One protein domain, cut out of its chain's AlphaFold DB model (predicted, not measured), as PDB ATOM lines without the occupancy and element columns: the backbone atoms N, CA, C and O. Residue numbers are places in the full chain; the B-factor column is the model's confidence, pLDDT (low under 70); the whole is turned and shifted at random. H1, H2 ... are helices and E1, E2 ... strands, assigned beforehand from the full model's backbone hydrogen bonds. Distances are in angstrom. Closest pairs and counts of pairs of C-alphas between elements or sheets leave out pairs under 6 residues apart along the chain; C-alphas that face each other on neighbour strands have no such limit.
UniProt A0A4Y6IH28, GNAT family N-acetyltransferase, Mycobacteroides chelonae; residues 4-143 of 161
ATOM      1  N   LYS A   4     109.281  23.371 208.767       85.81
ATOM      2  CA  LYS A   4     109.828  23.869 207.499       85.81
ATOM      3  C   LYS A   4     109.598  22.807 206.433       85.81
ATOM      4  O   LYS A   4     110.269  21.782 206.418       85.81
ATOM      5  N   VAL A   5     108.646  23.076 205.558       88.38
ATOM      6  CA  VAL A   5     108.243  22.209 204.447       88.38
ATOM      7  C   VAL A   5     108.135  23.053 203.172       88.38
ATOM      8  O   VAL A   5     108.111  24.285 203.283       88.38
ATOM      9  N   PRO A   6     108.100  22.441 201.976       89.81
ATOM     10  CA  PRO A   6     107.798  23.157 200.738       89.81
ATOM     11  C   PRO A   6     106.480  23.939 200.829       89.81
ATOM     12  O   PRO A   6     105.570  23.552 201.562       89.81
ATOM     13  N   ALA A   7     106.386  25.063 200.115       88.88
ATOM     14  CA  ALA A   7     105.273  26.009 200.261       88.88
ATOM     15  C   ALA A   7     103.909  25.418 199.858       88.88
ATOM     16  O   ALA A   7     102.883  25.796 200.411       88.88
ATOM     17  N   ASP A   8     103.915  24.468 198.931       90.88
ATOM     18  CA  ASP A   8     102.757  23.743 198.405       90.88
ATOM     19  C   ASP A   8     102.516  22.397 199.117       90.88
ATOM     20  O   ASP A   8     101.630  21.632 198.737       90.88
ATOM     21  N   PHE A   9     103.276  22.087 200.176       90.56
ATOM     22  CA  PHE A   9     103.183  20.808 200.881       90.56
ATOM     23  C   PHE A   9     101.775  20.533 201.422       90.56
ATOM     24  O   PHE A   9     101.227  19.456 201.191       90.56
ATOM     25  N   ALA A  10     101.180  21.495 202.135       88.62
ATOM     26  CA  ALA A  10      99.854  21.336 202.732       88.62
ATOM     27  C   ALA A  10      98.767  21.165 201.659       88.62
ATOM     28  O   ALA A  10      97.925  20.277 201.776       88.62
ATOM     29  N   GLU A  11      98.848  21.941 200.575       89.31
ATOM     30  CA  GLU A  11      97.929  21.859 199.435       89.31
ATOM     31  C   GLU A  11      97.962  20.472 198.778       89.31
ATOM     32  O   GLU A  11      96.919  19.850 198.578       89.31
ATOM     33  N   LEU A  12      99.158  19.951 198.491       91.31
ATOM     34  CA  LEU A  12      99.311  18.684 197.770       91.31
ATOM     35  C   LEU A  12      99.035  17.450 198.639       91.31
ATOM     36  O   LEU A  12      98.633  16.400 198.130       91.31
ATOM     37  N   THR A  13      99.246  17.547 199.951       90.31
ATOM     38  CA  THR A  13      99.096  16.405 200.868       90.31
ATOM     39  C   THR A  13      97.765  16.388 201.608       90.31
ATOM     40  O   THR A  13      97.328  15.312 202.030       90.31
ATOM     41  N   GLY A  14      97.111  17.544 201.746       85.56
ATOM     42  CA  GLY A  14      95.913  17.722 202.561       85.56
ATOM     43  C   GLY A  14      96.170  17.602 204.067       85.56
ATOM     44  O   GLY A  14      95.254  17.242 204.806       85.56
ATOM     45  N   VAL A  15      97.406  17.825 204.531       83.50
ATOM     46  CA  VAL A  15      97.728  17.819 205.968       83.50
ATOM     47  C   VAL A  15      97.011  18.963 206.675       83.50
ATOM     48  O   VAL A  15      97.026  20.091 206.199       83.50
ATOM     49  N   ASP A  16      96.418  18.667 207.835       74.19
ATOM     50  CA  ASP A  16      95.794  19.675 208.693       74.19
ATOM     51  C   ASP A  16      96.838  20.713 209.130       74.19
ATOM     52  O   ASP A  16      97.806  20.387 209.824       74.19
ATOM     53  N   ASP A  17      96.615  21.973 208.758       64.69
ATOM     54  CA  ASP A  17      97.464  23.104 209.128       64.69
ATOM     55  C   ASP A  17      97.694  23.192 210.640       64.69
ATOM     56  O   ASP A  17      98.747  23.661 211.062       64.69
ATOM     57  N   ARG A  18      96.779  22.688 211.480       68.75
ATOM     58  CA  ARG A  18      96.949  22.639 212.945       68.75
ATOM     59  C   ARG A  18      98.091  21.724 213.392       68.75
ATOM     60  O   ARG A  18      98.664  21.956 214.456       68.75
ATOM     61  N   LEU A  19      98.424  20.701 212.601       70.12
ATOM     62  CA  LEU A  19      99.564  19.808 212.843       70.12
ATOM     63  C   LEU A  19     100.891  20.479 212.470       70.12
ATOM     64  O   LEU A  19     101.902  20.252 213.132       70.12
ATOM     65  N   LEU A  20     100.888  21.322 211.433       65.38
ATOM     66  CA  LEU A  20     102.062  22.073 210.970       65.38
ATOM     67  C   LEU A  20     102.250  23.390 211.741       65.38
ATOM     68  O   LEU A  20     103.362  23.911 211.859       65.38
ATOM     69  N   VAL A  21     101.159  23.936 212.270       63.28
ATOM     70  CA  VAL A  21     101.069  25.262 212.870       63.28
ATOM     71  C   VAL A  21     100.069  25.204 214.023       63.28
ATOM     72  O   VAL A  21      98.868  25.349 213.820       63.28
ATOM     73  N   SER A  22     100.528  25.082 215.270       50.97
ATOM     74  CA  SER A  22      99.671  25.476 216.396       50.97
ATOM     75  C   SER A  22     100.258  26.645 217.182       50.97
ATOM     76  O   SER A  22     101.408  26.655 217.630       50.97
ATOM     77  N   GLY A  23      99.464  27.710 217.280       45.69
ATOM     78  CA  GLY A  23      99.657  28.805 218.222       45.69
ATOM     79  C   GLY A  23      99.434  28.328 219.661       45.69
ATOM     80  O   GLY A  23      98.693  27.382 219.893       45.69
ATOM     81  N   TRP A  24     100.150  28.971 220.585       43.00
ATOM     82  CA  TRP A  24     100.087  28.904 222.053       43.00
ATOM     83  C   TRP A  24      99.097  27.896 222.677       43.00
ATOM     84  O   TRP A  24      97.901  28.157 222.756       43.00
ATOM     85  N   GLY A  25      99.629  26.783 223.204       53.41
ATOM     86  CA  GLY A  25      98.930  25.921 224.169       53.41
ATOM     87  C   GLY A  25      99.386  24.461 224.149       53.41
ATOM     88  O   GLY A  25      99.923  23.962 225.132       53.41
ATOM     89  N   THR A  26      99.225  23.781 223.015       58.28
ATOM     90  CA  THR A  26      99.531  22.348 222.867       58.28
ATOM     91  C   THR A  26     100.105  22.101 221.472       58.28
ATOM     92  O   THR A  26      99.364  21.977 220.496       58.28
ATOM     93  N   ARG A  27     101.436  22.114 221.345       67.69
ATOM     94  CA  ARG A  27     102.132  21.752 220.102       67.69
ATOM     95  C   ARG A  27     102.489  20.269 220.154       67.69
ATOM     96  O   ARG A  27     103.449  19.947 220.843       67.69
ATOM     97  N   PRO A  28     101.749  19.384 219.464       72.75
ATOM     98  CA  PRO A  28     102.107  17.970 219.430       72.75
ATOM     99  C   PRO A  28     103.360  17.714 218.581       72.75
ATOM    100  O   PRO A  28     104.077  16.743 218.806       72.75
ATOM    101  N   VAL A  29     103.652  18.597 217.621       79.31
ATOM    102  CA  VAL A  29     104.830  18.522 216.752       79.31
ATOM    103  C   VAL A  29     105.878  19.524 217.229       79.31
ATOM    104  O   VAL A  29     105.663  20.738 217.193       79.31
ATOM    105  N   ASN A  30     107.025  19.005 217.659       78.44
ATOM    106  CA  ASN A  30     108.172  19.803 218.085       78.44
ATOM    107  C   ASN A  30     109.058  20.192 216.903       78.44
ATOM    108  O   ASN A  30     109.523  21.330 216.843       78.44
ATOM    109  N   ILE A  31     109.295  19.256 215.975       82.06
ATOM    110  CA  ILE A  31     110.094  19.481 214.765       82.06
ATOM    111  C   ILE A  31     109.474  18.707 213.601       82.06
ATOM    112  O   ILE A  31     109.201  17.514 213.736       82.06
ATOM    113  N   PHE A  32     109.286  19.367 212.458       86.88
ATOM    114  CA  PHE A  32     108.993  18.684 211.199       86.88
ATOM    115  C   PHE A  32     109.622  19.399 210.008       86.88
ATOM    116  O   PHE A  32     109.199  20.497 209.635       86.88
ATOM    117  N   TYR A  33     110.633  18.770 209.406       89.06
ATOM    118  CA  TYR A  33     111.435  19.376 208.346       89.06
ATOM    119  C   TYR A  33     111.532  18.487 207.110       89.06
ATOM    120  O   TYR A  33     112.245  17.483 207.112       89.06
ATOM    121  N   LEU A  34     110.910  18.933 206.020       90.06
ATOM    122  CA  LEU A  34     111.054  18.362 204.683       90.06
ATOM    123  C   LEU A  34     111.688  19.417 203.776       90.06
ATOM    124  O   LEU A  34     111.253  20.566 203.741       90.06
ATOM    125  N   THR A  35     112.765  19.070 203.084       91.12
ATOM    126  CA  THR A  35     113.534  20.038 202.293       91.12
ATOM    127  C   THR A  35     113.770  19.519 200.890       91.12
ATOM    128  O   THR A  35     114.319  18.435 200.725       91.12
ATOM    129  N   GLU A  36     113.418  20.326 199.895       91.12
ATOM    130  CA  GLU A  36     113.778  20.072 198.503       91.12
ATOM    131  C   GLU A  36     115.278  20.255 198.283       91.12
ATOM    132  O   GLU A  36     115.900  21.218 198.749       91.12
ATOM    133  N   LYS A  37     115.860  19.287 197.585       89.81
ATOM    134  CA  LYS A  37     117.252  19.267 197.154       89.81
ATOM    135  C   LYS A  37     117.255  19.277 195.628       89.81
ATOM    136  O   LYS A  37     116.980  18.238 195.034       89.81
ATOM    137  N   PRO A  38     117.490  20.437 194.990       83.19
ATOM    138  CA  PRO A  38     117.548  20.511 193.537       83.19
ATOM    139  C   PRO A  38     118.837  19.860 193.022       83.19
ATOM    140  O   PRO A  38     119.857  19.873 193.709       83.19
ATOM    141  N   ALA A  39     118.791  19.349 191.793       79.06
ATOM    142  CA  ALA A  39     119.913  18.676 191.130       79.06
ATOM    143  C   ALA A  39     121.156  19.573 190.924       79.06
ATOM    144  O   ALA A  39     122.267  19.080 190.759       79.06
ATOM    145  N   ASP A  40     120.990  20.899 190.936       69.88
ATOM    146  CA  ASP A  40     122.042  21.881 190.643       69.88
ATOM    147  C   ASP A  40     122.571  22.628 191.886       69.88
ATOM    148  O   ASP A  40     123.514  23.422 191.792       69.88
ATOM    149  N   HIS A  41     121.983  22.388 193.065       64.38
ATOM    150  CA  HIS A  41     122.215  23.140 194.308       64.38
ATOM    151  C   HIS A  41     122.142  24.677 194.159       64.38
ATOM    152  O   HIS A  41     122.721  25.390 194.983       64.38
ATOM    153  N   GLY A  42     121.479  25.205 193.123       62.38
ATOM    154  CA  GLY A  42     121.429  26.644 192.848       62.38
ATOM    155  C   GLY A  42     122.781  27.288 192.503       62.38
ATOM    156  O   GLY A  42     122.960  28.486 192.736       62.38
ATOM    157  N   LEU A  43     123.756  26.523 191.990       66.56
ATOM    158  CA  LEU A  43     125.004  27.099 191.481       66.56
ATOM    159  C   LEU A  43     124.792  27.845 190.154       66.56
ATOM    160  O   LEU A  43     123.959  27.447 189.341       66.56
ATOM    161  N   PRO A  44     125.612  28.872 189.866       71.06
ATOM    162  CA  PRO A  44     125.680  29.445 188.531       71.06
ATOM    163  C   PRO A  44     126.043  28.388 187.475       71.06
ATOM    164  O   PRO A  44     126.971  27.602 187.669       71.06
ATOM    165  N   GLU A  45     125.379  28.439 186.320       68.88
ATOM    166  CA  GLU A  45     125.507  27.484 185.203       68.88
ATOM    167  C   GLU A  45     126.966  27.184 184.799       68.88
ATOM    168  O   GLU A  45     127.339  26.041 184.540       68.88
ATOM    169  N   HIS A  46     127.845  28.193 184.838       77.06
ATOM    170  CA  HIS A  46     129.256  28.044 184.469       77.06
ATOM    171  C   HIS A  46     130.069  27.129 185.405       77.06
ATOM    172  O   HIS A  46     131.161  26.702 185.021       77.06
ATOM    173  N   LEU A  47     129.563  26.824 186.604       72.06
ATOM    174  CA  LEU A  47     130.173  25.886 187.551       72.06
ATOM    175  C   LEU A  47     129.504  24.505 187.537       72.06
ATOM    176  O   LEU A  47     130.110  23.546 188.015       72.06
ATOM    177  N   ALA A  48     128.308  24.376 186.954       67.00
ATOM    178  CA  ALA A  48     127.543  23.128 186.939       67.00
ATOM    179  C   ALA A  48     128.291  21.982 186.227       67.00
ATOM    180  O   ALA A  48     128.237  20.837 186.668       67.00
ATOM    181  N   ARG A  49     129.079  22.297 185.187       66.38
ATOM    182  CA  ARG A  49     129.845  21.322 184.381       66.38
ATOM    183  C   ARG A  49     130.937  20.543 185.127       66.38
ATOM    184  O   ARG A  49     131.478  19.596 184.570       66.38
ATOM    185  N   TYR A  50     131.325  20.975 186.326       66.31
ATOM    186  CA  TYR A  50     132.400  20.344 187.102       66.31
ATOM    187  C   TYR A  50     131.889  19.397 188.189       66.31
ATOM    188  O   TYR A  50     132.695  18.857 188.947       66.31
ATOM    189  N   ARG A  51     130.570  19.211 188.305       67.44
ATOM    190  CA  ARG A  51     129.984  18.348 189.328       67.44
ATOM    191  C   ARG A  51     129.652  16.966 188.798       67.44
ATOM    192  O   ARG A  51     129.321  16.786 187.629       67.44
ATOM    193  N   LEU A  52     129.717  16.004 189.715       69.44
ATOM    194  CA  LEU A  52     129.040  14.731 189.535       69.44
ATOM    195  C   LEU A  52     127.533  15.004 189.408       69.44
ATOM    196  O   LEU A  52     127.029  15.896 190.094       69.44
ATOM    197  N   PRO A  53     126.817  14.288 188.530       71.88
ATOM    198  CA  PRO A  53     125.377  14.448 188.411       71.88
ATOM    199  C   PRO A  53     124.708  14.042 189.731       71.88
ATOM    200  O   PRO A  53     124.847  12.905 190.177       71.88
ATOM    201  N   VAL A  54     123.996  14.987 190.346       83.44
ATOM    202  CA  VAL A  54     123.153  14.767 191.528       83.44
ATOM    203  C   VAL A  54     121.702  14.823 191.076       83.44
ATOM    204  O   VAL A  54     121.333  15.666 190.257       83.44
ATOM    205  N   GLU A  55     120.868  13.928 191.590       88.88
ATOM    206  CA  GLU A  55     119.446  13.913 191.265       88.88
ATOM    207  C   GLU A  55     118.624  14.708 192.279       88.88
ATOM    208  O   GLU A  55     118.909  14.738 193.481       88.88
ATOM    209  N   ALA A  56     117.566  15.350 191.778       91.38
ATOM    210  CA  ALA A  56     116.634  16.061 192.632       91.38
ATOM    211  C   ALA A  56     115.972  15.090 193.621       91.38
ATOM    212  O   ALA A  56     115.576  13.980 193.263       91.38
ATOM    213  N   SER A  57     115.855  15.508 194.875       94.38
ATOM    214  CA  SER A  57     115.320  14.670 195.947       94.38
ATOM    215  C   SER A  57     114.715  15.503 197.073       94.38
ATOM    216  O   SER A  57     114.772  16.736 197.090       94.38
ATOM    217  N   LEU A  58     114.123  14.815 198.039       95.38
ATOM    218  CA  LEU A  58     113.620  15.369 199.281       95.38
ATOM    219  C   LEU A  58     114.445  14.828 200.443       95.38
ATOM    220  O   LEU A  58     114.618  13.621 200.591       95.38
ATOM    221  N   LYS A  59     114.893  15.720 201.322       94.94
ATOM    222  CA  LYS A  59     115.461  15.336 202.612       94.94
ATOM    223  C   LYS A  59     114.392  15.447 203.690       94.94
ATOM    224  O   LYS A  59     113.962  16.562 204.010       94.94
ATOM    225  N   LEU A  60     114.010  14.320 204.285       94.69
ATOM    226  CA  LEU A  60     113.297  14.313 205.559       94.69
ATOM    227  C   LEU A  60     114.345  14.470 206.665       94.69
ATOM    228  O   LEU A  60     115.135  13.562 206.912       94.69
ATOM    229  N   ASN A  61     114.414  15.654 207.273       89.62
ATOM    230  CA  ASN A  61     115.443  15.942 208.274       89.62
ATOM    231  C   ASN A  61     115.032  15.400 209.640       89.62
ATOM    232  O   ASN A  61     115.821  14.712 210.265       89.62
ATOM    233  N   ASP A  62     113.806  15.706 210.072       84.75
ATOM    234  CA  ASP A  62     113.335  15.395 211.418       84.75
ATOM    235  C   ASP A  62     111.808  15.269 211.455       84.75
ATOM    236  O   ASP A  62     111.095  16.067 210.836       84.75
ATOM    237  N   ILE A  63     111.324  14.298 212.236       88.62
ATOM    238  CA  ILE A  63     109.951  14.207 212.746       88.62
ATOM    239  C   ILE A  63     110.061  14.010 214.258       88.62
ATOM    240  O   ILE A  63     110.406  12.924 214.722       88.62
ATOM    241  N   VAL A  64     109.762  15.048 215.035       87.19
ATOM    242  CA  VAL A  64     109.817  14.997 216.501       87.19
ATOM    243  C   VAL A  64     108.449  15.343 217.065       87.19
ATOM    244  O   VAL A  64     107.962  16.462 216.903       87.19
ATOM    245  N   ILE A  65     107.848  14.372 217.751       86.25
ATOM    246  CA  ILE A  65     106.553  14.490 218.431       86.25
ATOM    247  C   ILE A  65     106.796  14.625 219.936       86.25
ATOM    248  O   ILE A  65     107.658  13.923 220.487       86.25
ATOM    249  N   ASP A  66     106.047  15.519 220.586       82.94
ATOM    250  CA  ASP A  66     106.034  15.662 222.046       82.94
ATOM    251  C   ASP A  66     105.747  14.300 222.692       82.94
ATOM    252  O   ASP A  66     104.897  13.544 222.223       82.94
ATOM    253  N   GLU A  67     106.494  13.957 223.741       84.25
ATOM    254  CA  GLU A  67     106.424  12.650 224.397       84.25
ATOM    255  C   GLU A  67     104.996  12.282 224.812       84.25
ATOM    256  O   GLU A  67     104.588  11.135 224.620       84.25
ATOM    257  N   LYS A  68     104.209  13.259 225.283       84.81
ATOM    258  CA  LYS A  68     102.814  13.049 225.703       84.81
ATOM    259  C   LYS A  68     101.867  12.708 224.545       84.81
ATOM    260  O   LYS A  68     100.815  12.123 224.774       84.81
ATOM    261  N   ASP A  69     102.247  13.078 223.324       84.06
ATOM    262  CA  ASP A  69     101.452  12.926 222.107       84.06
ATOM    263  C   ASP A  69     101.966  11.764 221.231       84.06
ATOM    264  O   ASP A  69     101.423  11.491 220.156       84.06
ATOM    265  N   ARG A  70     103.005  11.031 221.663       86.00
ATOM    266  CA  ARG A  70     103.494   9.826 220.968       86.00
ATOM    267  C   ARG A  70     102.466   8.693 221.058       86.00
ATOM    268  O   ARG A  70     101.731   8.559 222.027       86.00
ATOM    269  N   GLY A  71     102.414   7.849 220.024       85.12
ATOM    270  CA  GLY A  71     101.462   6.727 219.949       85.12
ATOM    271  C   GLY A  71     100.040   7.107 219.513       85.12
ATOM    272  O   GLY A  71      99.209   6.226 219.328       85.12
ATOM    273  N   THR A  72      99.772   8.392 219.272       87.19
ATOM    274  CA  THR A  72      98.472   8.905 218.795       87.19
ATOM    275  C   THR A  72      98.289   8.822 217.274       87.19
ATOM    276  O   THR A  72      97.217   9.123 216.762       87.19
ATOM    277  N   GLY A  73      99.334   8.428 216.536       87.69
ATOM    278  CA  GLY A  73      99.328   8.348 215.070       87.69
ATOM    279  C   GLY A  73      99.821   9.607 214.345       87.69
ATOM    280  O   GLY A  73     100.037   9.548 213.139       87.69
ATOM    281  N   ILE A  74     100.101  10.710 215.052       88.12
ATOM    282  CA  ILE A  74     100.548  11.979 214.436       88.12
ATOM    283  C   ILE A  74     101.827  11.804 213.601       88.12
ATOM    284  O   ILE A  74     101.899  12.274 212.468       88.12
ATOM    285  N   GLY A  75     102.828  11.088 214.125       89.62
ATOM    286  CA  GLY A  75     104.068  10.824 213.386       89.62
ATOM    287  C   GLY A  75     103.832  10.025 212.100       89.62
ATOM    288  O   GLY A  75     104.434  10.322 211.073       89.62
ATOM    289  N   SER A  76     102.911   9.056 212.141       91.56
ATOM    290  CA  SER A  76     102.491   8.295 210.962       91.56
ATOM    291  C   SER A  76     101.815   9.189 209.931       91.56
ATOM    292  O   SER A  76     102.189   9.134 208.769       91.56
ATOM    293  N   GLN A  77     100.911  10.072 210.359       90.44
ATOM    294  CA  GLN A  77     100.224  11.005 209.467       90.44
ATOM    295  C   GLN A  77     101.189  11.980 208.773       90.44
ATOM    296  O   GLN A  77     101.055  12.232 207.577       90.44
ATOM    297  N   LEU A  78     102.182  12.511 209.496       91.50
ATOM    298  CA  LEU A  78     103.210  13.379 208.906       91.50
ATOM    299  C   LEU A  78     104.103  12.624 207.918       91.50
ATOM    300  O   LEU A  78     104.448  13.162 206.865       91.50
ATOM    301  N   LEU A  79     104.471  11.383 208.242       93.75
ATOM    302  CA  LEU A  79     105.278  10.555 207.353       93.75
ATOM    303  C   LEU A  79     104.500  10.151 206.094       93.75
ATOM    304  O   LEU A  79     105.045  10.264 205.000       93.75
ATOM    305  N   ASP A  80     103.227   9.767 206.227       93.19
ATOM    306  CA  ASP A  80     102.323   9.498 205.101       93.19
ATOM    307  C   ASP A  80     102.202  10.717 204.185       93.19
ATOM    308  O   ASP A  80     102.252  10.593 202.963       93.19
ATOM    309  N   ALA A  81     102.105  11.915 204.760       93.00
ATOM    310  CA  ALA A  81     102.076  13.144 203.987       93.00
ATOM    311  C   ALA A  81     103.395  13.419 203.256       93.00
ATOM    312  O   ALA A  81     103.374  13.761 202.078       93.00
ATOM    313  N   ALA A  82     104.542  13.235 203.916       93.75
ATOM    314  CA  ALA A  82     105.851  13.377 203.277       93.75
ATOM    315  C   ALA A  82     106.028  12.392 202.111       93.75
ATOM    316  O   ALA A  82     106.477  12.776 201.033       93.75
ATOM    317  N   VAL A  83     105.616  11.144 202.318       94.81
ATOM    318  CA  VAL A  83     105.607  10.081 201.309       94.81
ATOM    319  C   VAL A  83     104.683  10.430 200.141       94.81
ATOM    320  O   VAL A  83     105.101  10.375 198.987       94.81
ATOM    321  N   ARG A  84     103.455  10.867 200.424       94.44
ATOM    322  CA  ARG A  84     102.491  11.291 199.404       94.44
ATOM    323  C   ARG A  84     102.999  12.484 198.602       94.44
ATOM    324  O   ARG A  84     102.853  12.501 197.385       94.44
ATOM    325  N   TYR A  85     103.582  13.477 199.269       94.81
ATOM    326  CA  TYR A  85     104.182  14.634 198.609       94.81
ATOM    327  C   TYR A  85     105.272  14.194 197.630       94.81
ATOM    328  O   TYR A  85     105.273  14.608 196.473       94.81
ATOM    329  N   ALA A  86     106.159  13.308 198.081       95.12
ATOM    330  CA  ALA A  86     107.221  12.744 197.263       95.12
ATOM    331  C   ALA A  86     106.687  11.998 196.035       95.12
ATOM    332  O   ALA A  86     107.196  12.194 194.934       95.12
ATOM    333  N   ASP A  87     105.625  11.211 196.209       95.38
ATOM    334  CA  ASP A  87     104.980  10.488 195.114       95.38
ATOM    335  C   ASP A  87     104.329  11.437 194.101       95.38
ATOM    336  O   ASP A  87     104.498  11.253 192.899       95.38
ATOM    337  N   ILE A  88     103.647  12.490 194.565       94.69
ATOM    338  CA  ILE A  88     103.050  13.518 193.693       94.69
ATOM    339  C   ILE A  88     104.130  14.261 192.900       94.69
ATOM    340  O   ILE A  88     103.941  14.554 191.721       94.69
ATOM    341  N   LYS A  89     105.257  14.577 193.542       93.25
ATOM    342  CA  LYS A  89     106.378  15.277 192.906       93.25
ATOM    343  C   LYS A  89     107.262  14.365 192.055       93.25
ATOM    344  O   LYS A  89     108.076  14.879 191.295       93.25
ATOM    345  N   GLY A  90     107.136  13.046 192.190       94.25
ATOM    346  CA  GLY A  90     108.037  12.086 191.556       94.25
ATOM    347  C   GLY A  90     109.474  12.161 192.084       94.25
ATOM    348  O   GLY A  90     110.409  11.865 191.346       94.25
ATOM    349  N   LEU A  91     109.669  12.555 193.349       95.06
ATOM    350  CA  LEU A  91     110.995  12.759 193.944       95.06
ATOM    351  C   LEU A  91     111.347  11.680 194.982       95.06
ATOM    352  O   LEU A  91     110.545  11.424 195.880       95.06
ATOM    353  N   PRO A  92     112.557  11.091 194.940       96.81
ATOM    354  CA  PRO A  92     113.087  10.263 196.023       96.81
ATOM    355  C   PRO A  92     113.147  11.012 197.353       96.81
ATOM    356  O   PRO A  92     113.442  12.207 197.384       96.81
ATOM    357  N   VAL A  93     112.914  10.304 198.459       97.38
ATOM    358  CA  VAL A  93     113.056  10.835 199.822       97.38
ATOM    359  C   VAL A  93     114.193  10.119 200.519       97.38
ATOM    360  O   VAL A  93     114.215   8.894 200.538       97.38
ATOM    361  N   TRP A  94     115.087  10.853 201.165       96.56
ATOM    362  CA  TRP A  94     116.123  10.271 202.009       96.56
ATOM    363  C   TRP A  94     116.188  10.936 203.381       96.56
ATOM    364  O   TRP A  94     115.687  12.046 203.586       96.56
ATOM    365  N   MET A  95     116.791  10.234 204.339       95.88
ATOM    366  CA  MET A  95     116.951  10.712 205.709       95.88
ATOM    367  C   MET A  95     118.165  10.107 206.415       95.88
ATOM    368  O   MET A  95     118.654   9.037 206.052       95.88
ATOM    369  N   CYS A  96     118.581  10.790 207.482       93.81
ATOM    370  CA  CYS A  96     119.538  10.296 208.463       93.81
ATOM    371  C   CYS A  96     118.770   9.868 209.717       93.81
ATOM    372  O   CYS A  96     118.172  10.708 210.384       93.81
ATOM    373  N   VAL A  97     118.781   8.582 210.048       91.56
ATOM    374  CA  VAL A  97     118.050   8.036 211.194       91.56
ATOM    375  C   VAL A  97     118.979   7.909 212.394       91.56
ATOM    376  O   VAL A  97     119.939   7.135 212.374       91.56
ATOM    377  N   ALA A  98     118.642   8.638 213.454       87.94
ATOM    378  CA  ALA A  98     119.279   8.562 214.760       87.94
ATOM    379  C   ALA A  98     118.199   8.475 215.843       87.94
ATOM    380  O   ALA A  98     117.260   9.272 215.869       87.94
ATOM    381  N   GLY A  99     118.303   7.478 216.715       82.44
ATOM    382  CA  GLY A  99     117.453   7.362 217.891       82.44
ATOM    383  C   GLY A  99     117.780   8.426 218.935       82.44
ATOM    384  O   GLY A  99     118.910   8.876 219.052       82.44
ATOM    385  N   GLU A 100     116.798   8.802 219.752       76.94
ATOM    386  CA  GLU A 100     117.062   9.636 220.929       76.94
ATOM    387  C   GLU A 100     117.928   8.870 221.957       76.94
ATOM    388  O   GLU A 100     117.845   7.639 222.034       76.94
ATOM    389  N   ARG A 101     118.642   9.609 222.827       78.50
ATOM    390  CA  ARG A 101     119.631   9.150 223.840       78.50
ATOM    391  C   ARG A 101     121.047   8.981 223.272       78.50
ATOM    392  O   ARG A 101     121.296   9.322 222.130       78.50
ATOM    393  N   GLN A 102     121.983   8.541 224.115       77.19
ATOM    394  CA  GLN A 102     123.374   8.255 223.752       77.19
ATOM    395  C   GLN A 102     123.723   6.801 224.095       77.19
ATOM    396  O   GLN A 102     123.119   6.203 224.995       77.19
ATOM    397  N   GLY A 103     124.715   6.241 223.402       80.62
ATOM    398  CA  GLY A 103     125.242   4.901 223.675       80.62
ATOM    399  C   GLY A 103     124.260   3.793 223.285       80.62
ATOM    400  O   GLY A 103     123.637   3.842 222.228       80.62
ATOM    401  N   GLU A 104     124.094   2.774 224.131       77.31
ATOM    402  CA  GLU A 104     123.228   1.625 223.809       77.31
ATOM    403  C   GLU A 104     121.757   2.016 223.591       77.31
ATOM    404  O   GLU A 104     121.078   1.438 222.741       77.31
ATOM    405  N   GLY A 105     121.272   3.043 224.300       77.81
ATOM    406  CA  GLY A 105     119.906   3.543 224.138       77.81
ATOM    407  C   GLY A 105     119.645   4.151 222.757       77.81
ATOM    408  O   GLY A 105     118.572   3.942 222.192       77.81
ATOM    409  N   GLU A 106     120.635   4.847 222.196       85.31
ATOM    410  CA  GLU A 106     120.577   5.404 220.839       85.31
ATOM    411  C   GLU A 106     120.473   4.284 219.804       85.31
ATOM    412  O   GLU A 106     119.621   4.333 218.917       85.31
ATOM    413  N   LYS A 107     121.282   3.229 219.955       84.69
ATOM    414  CA  LYS A 107     121.293   2.087 219.034       84.69
ATOM    415  C   LYS A 107     119.927   1.401 218.968       84.69
ATOM    416  O   LYS A 107     119.362   1.267 217.885       84.69
ATOM    417  N   THR A 108     119.356   1.030 220.116       87.94
ATOM    418  CA  THR A 108     118.035   0.379 220.162       87.94
ATOM    419  C   THR A 108     116.929   1.278 219.608       87.94
ATOM    420  O   THR A 108     116.037   0.807 218.899       87.94
ATOM    421  N   ASN A 109     116.968   2.578 219.903       88.50
ATOM    422  CA  ASN A 109     115.981   3.518 219.374       88.50
ATOM    423  C   ASN A 109     116.134   3.715 217.860       88.50
ATOM    424  O   ASN A 109     115.130   3.781 217.153       88.50
ATOM    425  N   THR A 110     117.367   3.726 217.353       91.31
ATOM    426  CA  THR A 110     117.663   3.791 215.916       91.31
ATOM    427  C   THR A 110     117.111   2.567 215.195       91.31
ATOM    428  O   THR A 110     116.406   2.714 214.202       91.31
ATOM    429  N   GLU A 111     117.336   1.359 215.718       92.19
ATOM    430  CA  GLU A 111     116.798   0.116 215.142       92.19
ATOM    431  C   GLU A 111     115.261   0.132 215.076       92.19
ATOM    432  O   GLU A 111     114.670  -0.255 214.063       92.19
ATOM    433  N   ARG A 112     114.599   0.641 216.124       91.44
ATOM    434  CA  ARG A 112     113.134   0.809 216.151       91.44
ATOM    435  C   ARG A 112     112.646   1.819 215.115       91.44
ATOM    436  O   ARG A 112     111.640   1.556 214.456       91.44
ATOM    437  N   LEU A 113     113.344   2.946 214.958       92.44
ATOM    438  CA  LEU A 113     113.019   3.953 213.946       92.44
ATOM    439  C   LEU A 113     113.225   3.412 212.530       92.44
ATOM    440  O   LEU A 113     112.334   3.551 211.699       92.44
ATOM    441  N   VAL A 114     114.331   2.712 212.264       95.25
ATOM    442  CA  VAL A 114     114.580   2.052 210.973       95.25
ATOM    443  C   VAL A 114     113.452   1.069 210.647       95.25
ATOM    444  O   VAL A 114     112.895   1.096 209.549       95.25
ATOM    445  N   ALA A 115     113.053   0.227 211.605       95.62
ATOM    446  CA  ALA A 115     111.935  -0.697 211.422       95.62
ATOM    447  C   ALA A 115     110.589   0.022 211.211       95.62
ATOM    448  O   ALA A 115     109.696  -0.518 210.555       95.62
ATOM    449  N   TRP A 116     110.420   1.228 211.760       94.50
ATOM    450  CA  TRP A 116     109.255   2.066 211.498       94.50
ATOM    451  C   TRP A 116     109.245   2.608 210.075       94.50
ATOM    452  O   TRP A 116     108.274   2.357 209.364       94.50
ATOM    453  N   TYR A 117     110.330   3.241 209.631       96.81
ATOM    454  CA  TYR A 117     110.436   3.797 208.282       96.81
ATOM    455  C   TYR A 117     110.332   2.728 207.189       96.81
ATOM    456  O   TYR A 117     109.702   2.968 206.159       96.81
ATOM    457  N   LYS A 118     110.828   1.507 207.430       96.62
ATOM    458  CA  LYS A 118     110.656   0.375 206.498       96.62
ATOM    459  C   LYS A 118     109.195   0.074 206.158       96.62
ATOM    460  O   LYS A 118     108.907  -0.338 205.039       96.62
ATOM    461  N   ARG A 119     108.252   0.324 207.076       95.31
ATOM    462  CA  ARG A 119     106.812   0.134 206.806       95.31
ATOM    463  C   ARG A 119     106.259   1.101 205.757       95.31
ATOM    464  O   ARG A 119     105.205   0.830 205.199       95.31
ATOM    465  N   TYR A 120     106.980   2.184 205.479       95.06
ATOM    466  CA  TYR A 120     106.626   3.221 204.508       95.06
ATOM    467  C   TYR A 120     107.402   3.080 203.190       95.06
ATOM    468  O   TYR A 120     107.368   3.977 202.349       95.06
ATOM    469  N   GLY A 121     108.107   1.960 203.000       95.75
ATOM    470  CA  GLY A 121     108.875   1.684 201.786       95.75
ATOM    471  C   GLY A 121     110.269   2.308 201.766       95.75
ATOM    472  O   GLY A 121     110.882   2.360 200.707       95.75
ATOM    473  N   PHE A 122     110.777   2.780 202.908       97.31
ATOM    474  CA  PHE A 122     112.185   3.151 203.014       97.31
ATOM    475  C   PHE A 122     113.069   1.910 203.124       97.31
ATOM    476  O   PHE A 122     112.780   0.976 203.874       97.31
ATOM    477  N   GLU A 123     114.202   1.953 202.449       96.81
ATOM    478  CA  GLU A 123     115.267   0.962 202.503       96.81
ATOM    479  C   GLU A 123     116.584   1.609 202.930       96.81
ATOM    480  O   GLU A 123     116.682   2.830 203.035       96.81
ATOM    481  N   MET A 124     117.586   0.788 203.242       96.50
ATOM    482  CA  MET A 124     118.919   1.299 203.567       96.50
ATOM    483  C   MET A 124     119.560   1.882 202.308       96.50
ATOM    484  O   MET A 124     119.533   1.234 201.264       96.50
ATOM    485  N   ALA A 125     120.162   3.066 202.411       94.50
ATOM    486  CA  ALA A 125     120.869   3.668 201.287       94.50
ATOM    487  C   ALA A 125     122.168   2.901 200.986       94.50
ATOM    488  O   ALA A 125     123.034   2.737 201.858       94.50
ATOM    489  N   ASP A 126     122.300   2.450 199.740       91.31
ATOM    490  CA  ASP A 126     123.535   1.897 199.197       91.31
ATOM    491  C   ASP A 126     124.471   3.010 198.689       91.31
ATOM    492  O   ASP A 126     124.131   4.196 198.662       91.31
ATOM    493  N   ASP A 127     125.680   2.638 198.269       89.06
ATOM    494  CA  ASP A 127     126.672   3.608 197.793       89.06
ATOM    495  C   ASP A 127     126.244   4.316 196.496       89.06
ATOM    496  O   ASP A 127     126.785   5.372 196.152       89.06
ATOM    497  N   VAL A 128     125.295   3.746 195.749       88.56
ATOM    498  CA  VAL A 128     124.720   4.377 194.556       88.56
ATOM    499  C   VAL A 128     123.780   5.499 194.978       88.56
ATOM    500  O   VAL A 128     123.973   6.632 194.544       88.56
ATOM    501  N   ALA A 129     122.831   5.227 195.873       90.81
ATOM    502  CA  ALA A 129     121.913   6.214 196.432       90.81
ATOM    503  C   ALA A 129     122.663   7.346 197.146       90.81
ATOM    504  O   ALA A 129     122.350   8.519 196.932       90.81
ATOM    505  N   ARG A 130     123.701   7.016 197.931       90.12
ATOM    506  CA  ARG A 130     124.534   8.020 198.614       90.12
ATOM    507  C   ARG A 130     125.163   9.007 197.650       90.12
ATOM    508  O   ARG A 130     125.105  10.207 197.884       90.12
ATOM    509  N   ARG A 131     125.743   8.511 196.558       87.69
ATOM    510  CA  ARG A 131     126.370   9.363 195.540       87.69
ATOM    511  C   ARG A 131     125.327  10.134 194.738       87.69
ATOM    512  O   ARG A 131     125.492  11.330 194.536       87.69
ATOM    513  N   ARG A 132     124.241   9.469 194.343       89.06
ATOM    514  CA  ARG A 132     123.164  10.044 193.527       89.06
ATOM    515  C   ARG A 132     122.455  11.213 194.212       89.06
ATOM    516  O   ARG A 132     122.074  12.157 193.529       89.06
ATOM    517  N   PHE A 133     122.275  11.156 195.530       90.38
ATOM    518  CA  PHE A 133     121.546  12.179 196.293       90.38
ATOM    519  C   PHE A 133     122.426  12.971 197.268       90.38
ATOM    520  O   PHE A 133     121.893  13.716 198.091       90.38
ATOM    521  N   GLU A 134     123.750  12.795 197.199       88.56
ATOM    522  CA  GLU A 134     124.722  13.344 198.158       88.56
ATOM    523  C   GLU A 134     124.307  13.113 199.624       88.56
ATOM    524  O   GLU A 134     124.291  14.028 200.455       88.56
ATOM    525  N   ILE A 135     123.930  11.874 199.946       89.56
ATOM    526  CA  ILE A 135     123.595  11.499 201.320       89.56
ATOM    527  C   ILE A 135     124.895  11.464 202.125       89.56
ATOM    528  O   ILE A 135     125.778  10.649 201.867       89.56
ATOM    529  N   ASP A 136     124.990  12.358 203.107       85.38
ATOM    530  CA  ASP A 136     126.032  12.357 204.130       85.38
ATOM    531  C   ASP A 136     125.364  12.433 205.503       85.38
ATOM    532  O   ASP A 136     124.932  13.502 205.960       85.38
ATOM    533  N   CYS A 137     125.253  11.278 206.154       82.00
ATOM    534  CA  CYS A 137     124.712  11.176 207.502       82.00
ATOM    535  C   CYS A 137     125.776  10.858 208.557       82.00
ATOM    536  O   CYS A 137     125.418  10.594 209.709       82.00
ATOM    537  N   ARG A 138     127.069  10.945 208.203       78.88
ATOM    538  CA  ARG A 138     128.234  10.641 209.051       78.88
ATOM    539  C   ARG A 138     128.145   9.286 209.768       78.88
ATOM    540  O   ARG A 138     128.675   8.296 209.285       78.88
ATOM    541  N   SER A 139     127.528   9.266 210.950       69.81
ATOM    542  CA  SER A 139     127.429   8.123 211.867       69.81
ATOM    543  C   SER A 139     126.012   7.563 212.013       69.81
ATOM    544  O   SER A 139     125.809   6.611 212.765       69.81
ATOM    545  N   HIS A 140     125.023   8.153 211.342       84.00
ATOM    546  CA  HIS A 140     123.626   7.737 211.434       84.00
ATOM    547  C   HIS A 140     123.254   6.734 210.341       84.00
ATOM    548  O   HIS A 140     123.933   6.620 209.322       84.00
ATOM    549  N   GLN A 141     122.158   6.004 210.550       89.50
ATOM    550  CA  GLN A 141     121.654   5.055 209.560       89.50
ATOM    551  C   GLN A 141     120.989   5.809 208.410       89.50
ATOM    552  O   GLN A 141     120.114   6.642 208.626       89.50
ATOM    553  N   GLU A 142     121.395   5.515 207.185       94.75
ATOM    554  CA  GLU A 142     120.921   6.215 205.995       94.75
ATOM    555  C   GLU A 142     119.798   5.435 205.346       94.75
ATOM    556  O   GLU A 142     119.943   4.241 205.069       94.75
ATOM    557  N   MET A 143     118.681   6.106 205.090       97.31
ATOM    558  CA  MET A 143     117.540   5.475 204.448       97.31
ATOM    559  C   MET A 143     117.044   6.297 203.272       97.31
ATOM    560  O   MET A 143     117.037   7.526 203.327       97.31
TER     561      MET A 143
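Overview. This is residues 4 to 143 of the 161 residues of the protein "GNAT family N-acetyltransferase" of Mycobacteroides chelonae (UniProt A0A4Y6IH28). A twisted wall of four strands has two long helices, H4 and H5, over one face; its long pair E1 and E2 runs on into a loop with the short helix H3, where residues 42 to 47 stick out. H1 packs on residues 81 to 88 of H4, while the short helices H2 and H6 only graze the sheet. The printed part has 140 residues with six named helices and four named strands, in the order H1, H2, E1, H3, E2, H4, E3, H5, H6, E4. The sheet is mixed, in the order E1, E2, E3, E4, and the class is mixed, helices and strands. The whole is compact, with a radius of gyration of the C-alphas of 16.3 A and spans of 50 by 39 by 25 A.

Along the chain. H1 is residues 9 to 13, with C-alpha 9 at (103.183, 20.808, 200.881), and H2 is residues 17 to 20. E1, residues 29 to 37, measures 23.2 A. H3 is residues 45 to 48. E2, residues 57 to 65, measures 24.1 A. H4, residues 74 to 89, measures 22.5 A and begins at C-alpha 74 (100.548, 11.979, 214.436). E3, residues 93 to 97, measures 12.7 A. H5, residues 104 to 118, measures 21.4 A. H6 is residues 127 to 132, and E4, residues 141 to 143, ends at C-alpha 143 (117.540, 5.475, 204.448).

Arrangement. E1 and E2 are antiparallel at 176 degrees, with N 35 and O 59 at 2.9 A, within hydrogen-bond range. E2 and E3 are parallel at 45 degrees, with N 60 and O 94 at 2.9 A. E3 and E4 are antiparallel at 166 degrees, with N 97 and O 141 at 2.8 A. The pairing of E3 is staggered: residues 93 to 95 pair with E2 and 95 to 97 with E4. E2, H4 and E3 form a strand-helix-strand unit, two parallel neighbour strands with a helix between, and its crossover is right-handed. H4 lies over E2 at a height over the sheet of 9.0 A, along the strands at 9 degrees on the local plane; the closest C-alphas of the two are those of Ile 65 and Gly 75, 6.7 A apart. H5, on the same face, which gives two layers, helices on one face of a sheet, has a height over the sheet of 7.8 A and lies over E4, with 4 of its C-alphas on E4 and only just too few, 2, on E3. H4 touches H1 with residues 81 to 88 alone, the closest C-alphas being those of Thr 13 and Ala 81, 5.4 A apart. H4 and H5 are apart. Every O i to N i+4 pair is within hydrogen-bond range in H1, H4, H5 and H6; H2 and H3 are too short for such a pair.

Size, cuts and confidence. The C-alphas farthest apart are those of His 46 and Lys 68, 51.2 A. The printed part has no cut and no long link. The mean pLDDT of the printed part is 84.7, with 21 residues under 70, among them residues 20 to 27 and 48 to 52.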